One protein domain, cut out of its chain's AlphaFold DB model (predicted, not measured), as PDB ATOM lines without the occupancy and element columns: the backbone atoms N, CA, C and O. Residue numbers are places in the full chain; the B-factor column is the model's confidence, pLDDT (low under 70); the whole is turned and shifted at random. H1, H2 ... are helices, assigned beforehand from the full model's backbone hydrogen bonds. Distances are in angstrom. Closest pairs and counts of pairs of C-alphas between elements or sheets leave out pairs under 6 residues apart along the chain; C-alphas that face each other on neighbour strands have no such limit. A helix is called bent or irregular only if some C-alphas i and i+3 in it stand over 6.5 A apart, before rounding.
ATOM      1  N   GLU A 715     -17.518 120.606   9.528       72.00
ATOM      2  CA  GLU A 715     -18.186 121.592   8.664       72.00
ATOM      3  C   GLU A 715     -17.800 123.019   9.056       72.00
ATOM      4  O   GLU A 715     -17.389 123.802   8.194       72.00
ATOM      5  N   THR A 716     -17.819 123.333  10.354       73.88
ATOM      6  CA  THR A 716     -17.395 124.643  10.873       73.88
ATOM      7  C   THR A 716     -15.936 124.949  10.510       73.88
ATOM      8  O   THR A 716     -15.615 126.052  10.054       73.88
ATOM      9  N   LEU A 717     -15.046 123.958  10.631       72.62
ATOM     10  CA  LEU A 717     -13.631 124.093  10.266       72.62
ATOM     11  C   LEU A 717     -13.424 124.197   8.744       72.62
ATOM     12  O   LEU A 717     -12.638 125.033   8.289       72.62
ATOM     13  N   LEU A 718     -14.136 123.392   7.950       73.25
ATOM     14  CA  LEU A 718     -14.078 123.412   6.484       73.25
ATOM     15  C   LEU A 718     -14.503 124.775   5.938       73.25
ATOM     16  O   LEU A 718     -13.755 125.395   5.179       73.25
ATOM     17  N   LEU A 719     -15.661 125.276   6.370       77.25
ATOM     18  CA  LEU A 719     -16.204 126.560   5.931       77.25
ATOM     19  C   LEU A 719     -15.278 127.731   6.292       77.25
ATOM     20  O   LEU A 719     -15.135 128.652   5.483       77.25
ATOM     21  N   HIS A 720     -14.597 127.687   7.442       76.44
ATOM     22  CA  HIS A 720     -13.607 128.697   7.825       76.44
ATOM     23  C   HIS A 720     -12.383 128.709   6.890       76.44
ATOM     24  O   HIS A 720     -12.031 129.754   6.336       76.44
ATOM     25  N   HIS A 721     -11.752 127.554   6.646       72.44
ATOM     26  CA  HIS A 721     -10.572 127.475   5.765       72.44
ATOM     27  C   HIS A 721     -10.903 127.743   4.292       72.44
ATOM     28  O   HIS A 721     -10.071 128.298   3.573       72.44
ATOM     29  N   ILE A 722     -12.126 127.427   3.850       79.06
ATOM     30  CA  ILE A 722     -12.636 127.777   2.516       79.06
ATOM     31  C   ILE A 722     -12.820 129.297   2.375       79.06
ATOM     32  O   ILE A 722     -12.386 129.854   1.365       79.06
ATOM     33  N   HIS A 723     -13.362 129.994   3.384       76.81
ATOM     34  CA  HIS A 723     -13.438 131.467   3.381       76.81
ATOM     35  C   HIS A 723     -12.051 132.123   3.304       76.81
ATOM     36  O   HIS A 723     -11.870 133.096   2.573       76.81
ATOM     37  N   LEU A 724     -11.053 131.560   3.994       77.50
ATOM     38  CA  LEU A 724      -9.658 132.012   3.919       77.50
ATOM     39  C   LEU A 724      -8.914 131.551   2.646       77.50
ATOM     40  O   LEU A 724      -7.748 131.906   2.471       77.50
ATOM     41  N   ARG A 725      -9.559 130.773   1.760       76.50
ATOM     42  CA  ARG A 725      -8.983 130.154   0.544       76.50
ATOM     43  C   ARG A 725      -7.749 129.269   0.797       76.50
ATOM     44  O   ARG A 725      -6.885 129.128  -0.066       76.50
ATOM     45  N   GLN A 726      -7.651 128.647   1.972       82.12
ATOM     46  CA  GLN A 726      -6.482 127.860   2.395       82.12
ATOM     47  C   GLN A 726      -6.636 126.360   2.086       82.12
ATOM     48  O   GLN A 726      -6.592 125.515   2.981       82.12
ATOM     49  N   TYR A 727      -6.782 126.009   0.804       80.25
ATOM     50  CA  TYR A 727      -7.047 124.628   0.363       80.25
ATOM     51  C   TYR A 727      -5.948 123.622   0.756       80.25
ATOM     52  O   TYR A 727      -6.247 122.492   1.136       80.25
ATOM     53  N   ARG A 728      -4.670 124.023   0.745       76.31
ATOM     54  CA  ARG A 728      -3.555 123.114   1.061       76.31
ATOM     55  C   ARG A 728      -3.406 122.815   2.568       76.31
ATOM     56  O   ARG A 728      -3.246 121.644   2.914       76.31
ATOM     57  N   PRO A 729      -3.528 123.792   3.494       76.19
ATOM     58  CA  PRO A 729      -3.746 123.501   4.915       76.19
ATOM     59  C   PRO A 729      -5.010 122.676   5.183       76.19
ATOM     60  O   PRO A 729      -4.998 121.826   6.072       76.19
ATOM     61  N   LEU A 730      -6.078 122.885   4.407       78.56
ATOM     62  CA  LEU A 730      -7.340 122.161   4.551       78.56
ATOM     63  C   LEU A 730      -7.204 120.666   4.232       78.56
ATOM     64  O   LEU A 730      -7.584 119.845   5.064       78.56
ATOM     65  N   LEU A 731      -6.586 120.303   3.102       75.75
ATOM     66  CA  LEU A 731      -6.285 118.905   2.754       75.75
ATOM     67  C   LEU A 731      -5.412 118.225   3.827       75.75
ATOM     68  O   LEU A 731      -5.672 117.085   4.208       75.75
ATOM     69  N   LYS A 732      -4.429 118.943   4.394       77.31
ATOM     70  CA  LYS A 732      -3.584 118.423   5.488       77.31
ATOM     71  C   LYS A 732      -4.336 118.230   6.807       77.31
ATOM     72  O   LYS A 732      -4.025 117.290   7.532       77.31
ATOM     73  N   ARG A 733      -5.321 119.078   7.125       72.25
ATOM     74  CA  ARG A 733      -6.209 118.867   8.284       72.25
ATOM     75  C   ARG A 733      -7.164 117.699   8.037       72.25
ATOM     76  O   ARG A 733      -7.293 116.858   8.914       72.25
ATOM     77  N   LEU A 734      -7.756 117.594   6.843       74.25
ATOM     78  CA  LEU A 734      -8.610 116.465   6.442       74.25
ATOM     79  C   LEU A 734      -7.893 115.110   6.566       74.25
ATOM     80  O   LEU A 734      -8.492 114.161   7.064       74.25
ATOM     81  N   ALA A 735      -6.608 115.039   6.204       71.25
ATOM     82  CA  ALA A 735      -5.771 113.848   6.393       71.25
ATOM     83  C   ALA A 735      -5.563 113.449   7.870       71.25
ATOM     84  O   ALA A 735      -5.299 112.284   8.158       71.25
ATOM     85  N   ALA A 736      -5.660 114.405   8.800       70.88
ATOM     86  CA  ALA A 736      -5.442 114.196  10.231       70.88
ATOM     87  C   ALA A 736      -6.720 113.818  11.008       70.88
ATOM     88  O   ALA A 736      -6.634 113.509  12.196       70.88
ATOM     89  N   PHE A 737      -7.893 113.831  10.364       69.38
ATOM     90  CA  PHE A 737      -9.140 113.362  10.970       69.38
ATOM     91  C   PHE A 737      -9.339 111.853  10.774       69.38
ATOM     92  O   PHE A 737      -9.058 111.292   9.710       69.38
ATOM     93  N   GLU A 738      -9.866 111.215  11.819       63.44
ATOM     94  CA  GLU A 738     -10.198 109.788  11.857       63.44
ATOM     95  C   GLU A 738     -11.084 109.348  10.670       63.44
ATOM     96  O   GLU A 738     -11.896 110.137  10.173       63.44
ATOM     97  N   PRO A 739     -10.942 108.094  10.199       62.28
ATOM     98  CA  PRO A 739     -11.794 107.544   9.151       62.28
ATOM     99  C   PRO A 739     -13.246 107.421   9.619       62.28
ATOM    100  O   PRO A 739     -13.522 106.846  10.668       62.28
ATOM    101  N   GLY A 740     -14.181 107.946   8.825       66.75
ATOM    102  CA  GLY A 740     -15.605 107.900   9.141       66.75
ATOM    103  C   GLY A 740     -16.471 108.622   8.110       66.75
ATOM    104  O   GLY A 740     -16.043 109.589   7.477       66.75
ATOM    105  N   ALA A 741     -17.721 108.171   7.973       64.50
ATOM    106  CA  ALA A 741     -18.629 108.579   6.899       64.50
ATOM    107  C   ALA A 741     -18.865 110.101   6.797       64.50
ATOM    108  O   ALA A 741     -19.022 110.616   5.695       64.50
ATOM    109  N   LEU A 742     -18.837 110.843   7.913       66.19
ATOM    110  CA  LEU A 742     -18.982 112.307   7.902       66.19
ATOM    111  C   LEU A 742     -17.812 113.014   7.197       66.19
ATOM    112  O   LEU A 742     -18.028 113.982   6.469       66.19
ATOM    113  N   ARG A 743     -16.579 112.526   7.377       73.19
ATOM    114  CA  ARG A 743     -15.388 113.066   6.703       73.19
ATOM    115  C   ARG A 743     -15.449 112.791   5.207       73.19
ATOM    116  O   ARG A 743     -15.203 113.691   4.408       73.19
ATOM    117  N   ASP A 744     -15.829 111.573   4.848       73.31
ATOM    118  CA  ASP A 744     -15.884 111.110   3.463       73.31
ATOM    119  C   ASP A 744     -17.038 111.807   2.701       73.31
ATOM    120  O   ASP A 744     -16.849 112.284   1.582       73.31
ATOM    121  N   ALA A 745     -18.189 112.034   3.348       74.56
ATOM    122  CA  ALA A 745     -19.303 112.813   2.796       74.56
ATOM    123  C   ALA A 745     -18.968 114.305   2.590       74.56
ATOM    124  O   ALA A 745     -19.305 114.878   1.549       74.56
ATOM    125  N   GLN A 746     -18.277 114.951   3.538       72.88
ATOM    126  CA  GLN A 746     -17.820 116.335   3.347       72.88
ATOM    127  C   GLN A 746     -16.717 116.412   2.272       72.88
ATOM    128  O   GLN A 746     -16.698 117.364   1.489       72.88
ATOM    129  N   LEU A 747     -15.851 115.394   2.153       77.75
ATOM    130  CA  LEU A 747     -14.898 115.291   1.044       77.75
ATOM    131  C   LEU A 747     -15.632 115.225  -0.302       77.75
ATOM    132  O   LEU A 747     -15.290 116.000  -1.190       77.75
ATOM    133  N   HIS A 748     -16.676 114.400  -0.451       80.56
ATOM    134  CA  HIS A 748     -17.504 114.373  -1.666       80.56
ATOM    135  C   HIS A 748     -18.159 115.734  -1.968       80.56
ATOM    136  O   HIS A 748     -18.128 116.189  -3.112       80.56
ATOM    137  N   ARG A 749     -18.699 116.425  -0.953       81.31
ATOM    138  CA  ARG A 749     -19.331 117.753  -1.099       81.31
ATOM    139  C   ARG A 749     -18.365 118.820  -1.623       81.31
ATOM    140  O   ARG A 749     -18.771 119.666  -2.417       81.31
ATOM    141  N   PHE A 750     -17.099 118.784  -1.202       79.38
ATOM    142  CA  PHE A 750     -16.077 119.757  -1.614       79.38
ATOM    143  C   PHE A 750     -15.145 119.264  -2.741       79.38
ATOM    144  O   PHE A 750     -14.412 120.076  -3.311       79.38
ATOM    145  N   ALA A 751     -15.209 117.988  -3.137       81.19
ATOM    146  CA  ALA A 751     -14.393 117.393  -4.201       81.19
ATOM    147  C   ALA A 751     -14.397 118.181  -5.531       81.19
ATOM    148  O   ALA A 751     -13.312 118.352  -6.087       81.19
ATOM    149  N   PRO A 752     -15.524 118.742  -6.030       81.19
ATOM    150  CA  PRO A 752     -15.516 119.538  -7.262       81.19
ATOM    151  C   PRO A 752     -14.647 120.801  -7.198       81.19
ATOM    152  O   PRO A 752     -14.193 121.274  -8.236       81.19
ATOM    153  N   LEU A 753     -14.421 121.355  -6.001       78.31
ATOM    154  CA  LEU A 753     -13.537 122.505  -5.789       78.31
ATOM    155  C   LEU A 753     -12.095 122.047  -5.546       78.31
ATOM    156  O   LEU A 753     -11.167 122.600  -6.129       78.31
ATOM    157  N   LEU A 754     -11.905 121.020  -4.712       81.12
ATOM    158  CA  LEU A 754     -10.577 120.517  -4.349       81.12
ATOM    159  C   LEU A 754      -9.845 119.907  -5.556       81.12
ATOM    160  O   LEU A 754      -8.695 120.261  -5.801       81.12
ATOM    161  N   PHE A 755     -10.520 119.076  -6.358       81.62
ATOM    162  CA  PHE A 755      -9.941 118.474  -7.565       81.62
ATOM    163  C   PHE A 755      -9.680 119.497  -8.684       81.62
ATOM    164  O   PHE A 755      -8.781 119.296  -9.490       81.62
ATOM    165  N   HIS A 756     -10.426 120.609  -8.732       81.62
ATOM    166  CA  HIS A 756     -10.213 121.657  -9.737       81.62
ATOM    167  C   HIS A 756      -9.003 122.554  -9.430       81.62
ATOM    168  O   HIS A 756      -8.335 123.008 -10.357       81.62
ATOM    169  N   TYR A 757      -8.714 122.819  -8.149       80.69
ATOM    170  CA  TYR A 757      -7.602 123.691  -7.749       80.69
ATOM    171  C   TYR A 757      -6.303 122.943  -7.407       80.69
ATOM    172  O   TYR A 757      -5.230 123.473  -7.679       80.69
ATOM    173  N   GLU A 758      -6.375 121.744  -6.820       81.56
ATOM    174  CA  GLU A 758      -5.214 120.969  -6.341       81.56
ATOM    175  C   GLU A 758      -5.394 119.457  -6.649       81.56
ATOM    176  O   GLU A 758      -5.468 118.638  -5.726       81.56
ATOM    177  N   PRO A 759      -5.493 119.039  -7.933       79.81
ATOM    178  CA  PRO A 759      -5.823 117.658  -8.308       79.81
ATOM    179  C   PRO A 759      -4.831 116.618  -7.770       79.81
ATOM    180  O   PRO A 759      -5.246 115.544  -7.344       79.81
ATOM    181  N   THR A 760      -3.534 116.929  -7.746       81.75
ATOM    182  CA  THR A 760      -2.484 115.992  -7.316       81.75
ATOM    183  C   THR A 760      -2.490 115.770  -5.804       81.75
ATOM    184  O   THR A 760      -2.485 114.625  -5.361       81.75
ATOM    185  N   GLU A 761      -2.567 116.832  -4.993       81.44
ATOM    186  CA  GLU A 761      -2.703 116.721  -3.530       81.44
ATOM    187  C   GLU A 761      -4.058 116.095  -3.135       81.44
ATOM    188  O   GLU A 761      -4.125 115.372  -2.142       81.44
ATOM    189  N   PHE A 762      -5.124 116.302  -3.922       83.81
ATOM    190  CA  PHE A 762      -6.416 115.628  -3.735       83.81
ATOM    191  C   PHE A 762      -6.336 114.119  -4.025       83.81
ATOM    192  O   PHE A 762      -6.748 113.318  -3.187       83.81
ATOM    193  N   VAL A 763      -5.770 113.698  -5.160       82.81
ATOM    194  CA  VAL A 763      -5.622 112.265  -5.480       82.81
ATOM    195  C   VAL A 763      -4.662 111.577  -4.503       82.81
ATOM    196  O   VAL A 763      -4.972 110.497  -3.998       82.81
ATOM    197  N   ASN A 764      -3.561 112.237  -4.130       83.62
ATOM    198  CA  ASN A 764      -2.639 111.749  -3.100       83.62
ATOM    199  C   ASN A 764      -3.281 111.660  -1.700       83.62
ATOM    200  O   ASN A 764      -2.772 110.917  -0.862       83.62
ATOM    201  N   LEU A 765      -4.362 112.400  -1.421       81.19
ATOM    202  CA  LEU A 765      -5.169 112.242  -0.205       81.19
ATOM    203  C   LEU A 765      -6.073 111.005  -0.312       81.19
ATOM    204  O   LEU A 765      -6.041 110.154   0.575       81.19
ATOM    205  N   CYS A 766      -6.821 110.870  -1.410       78.50
ATOM    206  CA  CYS A 766      -7.745 109.753  -1.641       78.50
ATOM    207  C   CYS A 766      -7.048 108.379  -1.701       78.50
ATOM    208  O   CYS A 766      -7.655 107.381  -1.330       78.50
ATOM    209  N   MET A 767      -5.777 108.322  -2.115       80.31
ATOM    210  CA  MET A 767      -4.952 107.100  -2.124       80.31
ATOM    211  C   MET A 767      -4.365 106.713  -0.752       80.31
ATOM    212  O   MET A 767      -3.657 105.711  -0.638       80.31
ATOM    213  N   GLN A 768      -4.593 107.494   0.311       78.56
ATOM    214  CA  GLN A 768      -4.080 107.138   1.636       78.56
ATOM    215  C   GLN A 768      -4.868 105.961   2.232       78.56
ATOM    216  O   GLN A 768      -6.090 105.884   2.086       78.56
ATOM    217  N   PRO A 769      -4.220 105.073   3.012       69.81
ATOM    218  CA  PRO A 769      -4.882 103.924   3.635       69.81
ATOM    219  C   PRO A 769      -5.954 104.310   4.675       69.81
ATOM    220  O   PRO A 769      -6.640 103.428   5.188       69.81
ATOM    221  N   SER A 770      -6.105 105.605   4.973       63.03
ATOM    222  CA  SER A 770      -7.166 106.223   5.770       63.03
ATOM    223  C   SER A 770      -8.480 106.451   5.002       63.03
ATOM    224  O   SER A 770      -9.483 106.741   5.652       63.03
ATOM    225  N   PHE A 771      -8.510 106.314   3.670       68.31
ATOM    226  CA  PHE A 771      -9.692 106.531   2.810       68.31
ATOM    227  C   PHE A 771     -10.226 105.245   2.155       68.31
ATOM    228  O   PHE A 771     -10.987 105.295   1.197       68.31
ATOM    229  N   LYS A 772      -9.899 104.066   2.702       65.38
ATOM    230  CA  LYS A 772     -10.349 102.769   2.152       65.38
ATOM    231  C   LYS A 772     -11.875 102.558   2.141       65.38
ATOM    232  O   LYS A 772     -12.352 101.650   1.469       65.38
ATOM    233  N   SER A 773     -12.609 103.362   2.909       63.12
ATOM    234  CA  SER A 773     -14.075 103.415   2.998       63.12
ATOM    235  C   SER A 773     -14.744 104.275   1.922       63.12
ATOM    236  O   SER A 773     -15.969 104.263   1.823       63.12
ATOM    237  N   LEU A 774     -13.968 105.059   1.168       74.12
ATOM    238  CA  LEU A 774     -14.470 106.107   0.287       74.12
ATOM    239  C   LEU A 774     -15.199 105.506  -0.922       74.12
ATOM    240  O   LEU A 774     -14.594 104.776  -1.706       74.12
ATOM    241  N   ASP A 775     -16.482 105.830  -1.087       71.19
ATOM    242  CA  ASP A 775     -17.266 105.396  -2.246       71.19
ATOM    243  C   ASP A 775     -16.739 106.094  -3.520       71.19
ATOM    244  O   ASP A 775     -16.751 107.330  -3.596       71.19
ATOM    245  N   PRO A 776     -16.268 105.350  -4.537       74.12
ATOM    246  CA  PRO A 776     -15.804 105.950  -5.782       74.12
ATOM    247  C   PRO A 776     -16.961 106.475  -6.653       74.12
ATOM    248  O   PRO A 776     -16.751 107.371  -7.474       74.12
ATOM    249  N   THR A 777     -18.187 105.978  -6.470       76.44
ATOM    250  CA  THR A 777     -19.360 106.286  -7.309       76.44
ATOM    251  C   THR A 777     -19.687 107.790  -7.390       76.44
ATOM    252  O   THR A 777     -19.750 108.316  -8.504       76.44
ATOM    253  N   PRO A 778     -19.824 108.549  -6.278       78.19
ATOM    254  CA  PRO A 778     -20.049 109.998  -6.326       78.19
ATOM    255  C   PRO A 778     -18.834 110.805  -6.818       78.19
ATOM    256  O   PRO A 778     -18.981 111.982  -7.151       78.19
ATOM    257  N   LEU A 779     -17.641 110.203  -6.891       79.56
ATOM    258  CA  LEU A 779     -16.445 110.841  -7.451       79.56
ATOM    259  C   LEU A 779     -16.376 110.706  -8.978       79.56
ATOM    260  O   LEU A 779     -15.854 111.613  -9.628       79.56
ATOM    261  N   VAL A 780     -16.952 109.654  -9.577       77.56
ATOM    262  CA  VAL A 780     -16.960 109.443 -11.041       77.56
ATOM    263  C   VAL A 780     -17.440 110.685 -11.825       77.56
ATOM    264  O   VAL A 780     -16.717 111.108 -12.729       77.56
ATOM    265  N   PRO A 781     -18.553 111.373 -11.481       77.69
ATOM    266  CA  PRO A 781     -18.966 112.602 -12.173       77.69
ATOM    267  C   PRO A 781     -17.994 113.784 -12.021       77.69
ATOM    268  O   PRO A 781     -17.963 114.667 -12.880       77.69
ATOM    269  N   VAL A 782     -17.206 113.829 -10.941       77.44
ATOM    270  CA  VAL A 782     -16.192 114.873 -10.700       77.44
ATOM    271  C   VAL A 782     -14.951 114.609 -11.549       77.44
ATOM    272  O   VAL A 782     -14.461 115.511 -12.230       77.44
ATOM    273  N   LEU A 783     -14.495 113.358 -11.576       77.12
ATOM    274  CA  LEU A 783     -13.355 112.910 -12.376       77.12
ATOM    275  C   LEU A 783     -13.654 113.030 -13.881       77.12
ATOM    276  O   LEU A 783     -12.865 113.615 -14.622       77.12
ATOM    277  N   LEU A 784     -14.848 112.614 -14.322       72.69
ATOM    278  CA  LEU A 784     -15.312 112.793 -15.703       72.69
ATOM    279  C   LEU A 784     -15.569 114.264 -16.077       72.69
ATOM    280  O   LEU A 784     -15.506 114.600 -17.257       72.69
ATOM    281  N   ARG A 785     -15.787 115.177 -15.117       69.56
ATOM    282  CA  ARG A 785     -15.787 116.630 -15.392       69.56
ATOM    283  C   ARG A 785     -14.374 117.160 -15.680       69.56
ATOM    284  O   ARG A 785     -14.229 118.109 -16.448       69.56
ATOM    285  N   GLY A 786     -13.332 116.508 -15.154       57.47
ATOM    286  CA  GLY A 786     -11.925 116.788 -15.470       57.47
ATOM    287  C   GLY A 786     -11.552 116.580 -16.945       57.47
ATOM    288  O   GLY A 786     -10.595 117.187 -17.422       57.47
ATOM    289  N   ARG A 787     -12.353 115.811 -17.697       56.88
ATOM    290  CA  ARG A 787     -12.224 115.529 -19.142       56.88
ATOM    291  C   ARG A 787     -12.101 116.781 -20.024       56.88
ATOM    292  O   ARG A 787     -11.454 116.729 -21.062       56.88
TER     293      ARG A 787
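Overview. This is residues 715 to 787 of the 1260 residues of the protein "Pep3_Vps18 domain-containing protein" of Vitrella brassicaformis (strain CCMP3155) (UniProt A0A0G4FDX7). Five helices stand in two rows as a zigzag: H3, the longest, sits between H1 and H5 in one row, and H2 and H4, running opposite ways to these, make the other. The printed part has 73 residues, with five named helices, H1 to H5 along the chain, and no named strand. It is all helix and compact, with a radius of gyration of the C-alphas of 11.5 A and spans of 28 by 25 by 18 A.

Arrangement. H3, residues 741 to 757, touches H5, residues 777 to 787, the same way at a shallow tilt of 2 degrees; their closest C-alphas, Pro 752 and Val 782, are 5.8 A apart. With residues 754 to 755 alone, H3 only just touches H4, residues 759 to 766, only at the corner, with 3 pairs of C-alphas within 8 A; Phe 755 and Phe 762 have the closest C-alphas, 5.9 A. H4 touches H2, residues 727 to 735; the closest C-alphas, Leu 765 and Ala 735, are 6.8 A apart. H2 and H1, residues 715 to 723, form a helical hairpin; their closest C-alphas, Leu 730 and His 721, are 6.3 A apart. H1, H2 and H4 have every O i to N i+4 pair within hydrogen-bond range, H3 10 of 13 and H5 4 of 7.

Along the chain. H3, 23.8 A long, is irregular, with C-alphas 749 and 752 7.5 A apart and a kink of 61 degrees near residue 750. H1 begins at C-alpha 715 (-18.186, 121.592, 8.664); H5, 16.6 A long, ends at C-alpha 787 (-12.224, 115.529, -19.142).

Size, cuts and confidence. The C-alphas farthest apart, Thr 716 and Arg 787, are 31.8 A apart. The printed part has no cut and no long link. The model's pLDDT is under 70 at residues 737 to 742, 769 to 773 and 785 to 787.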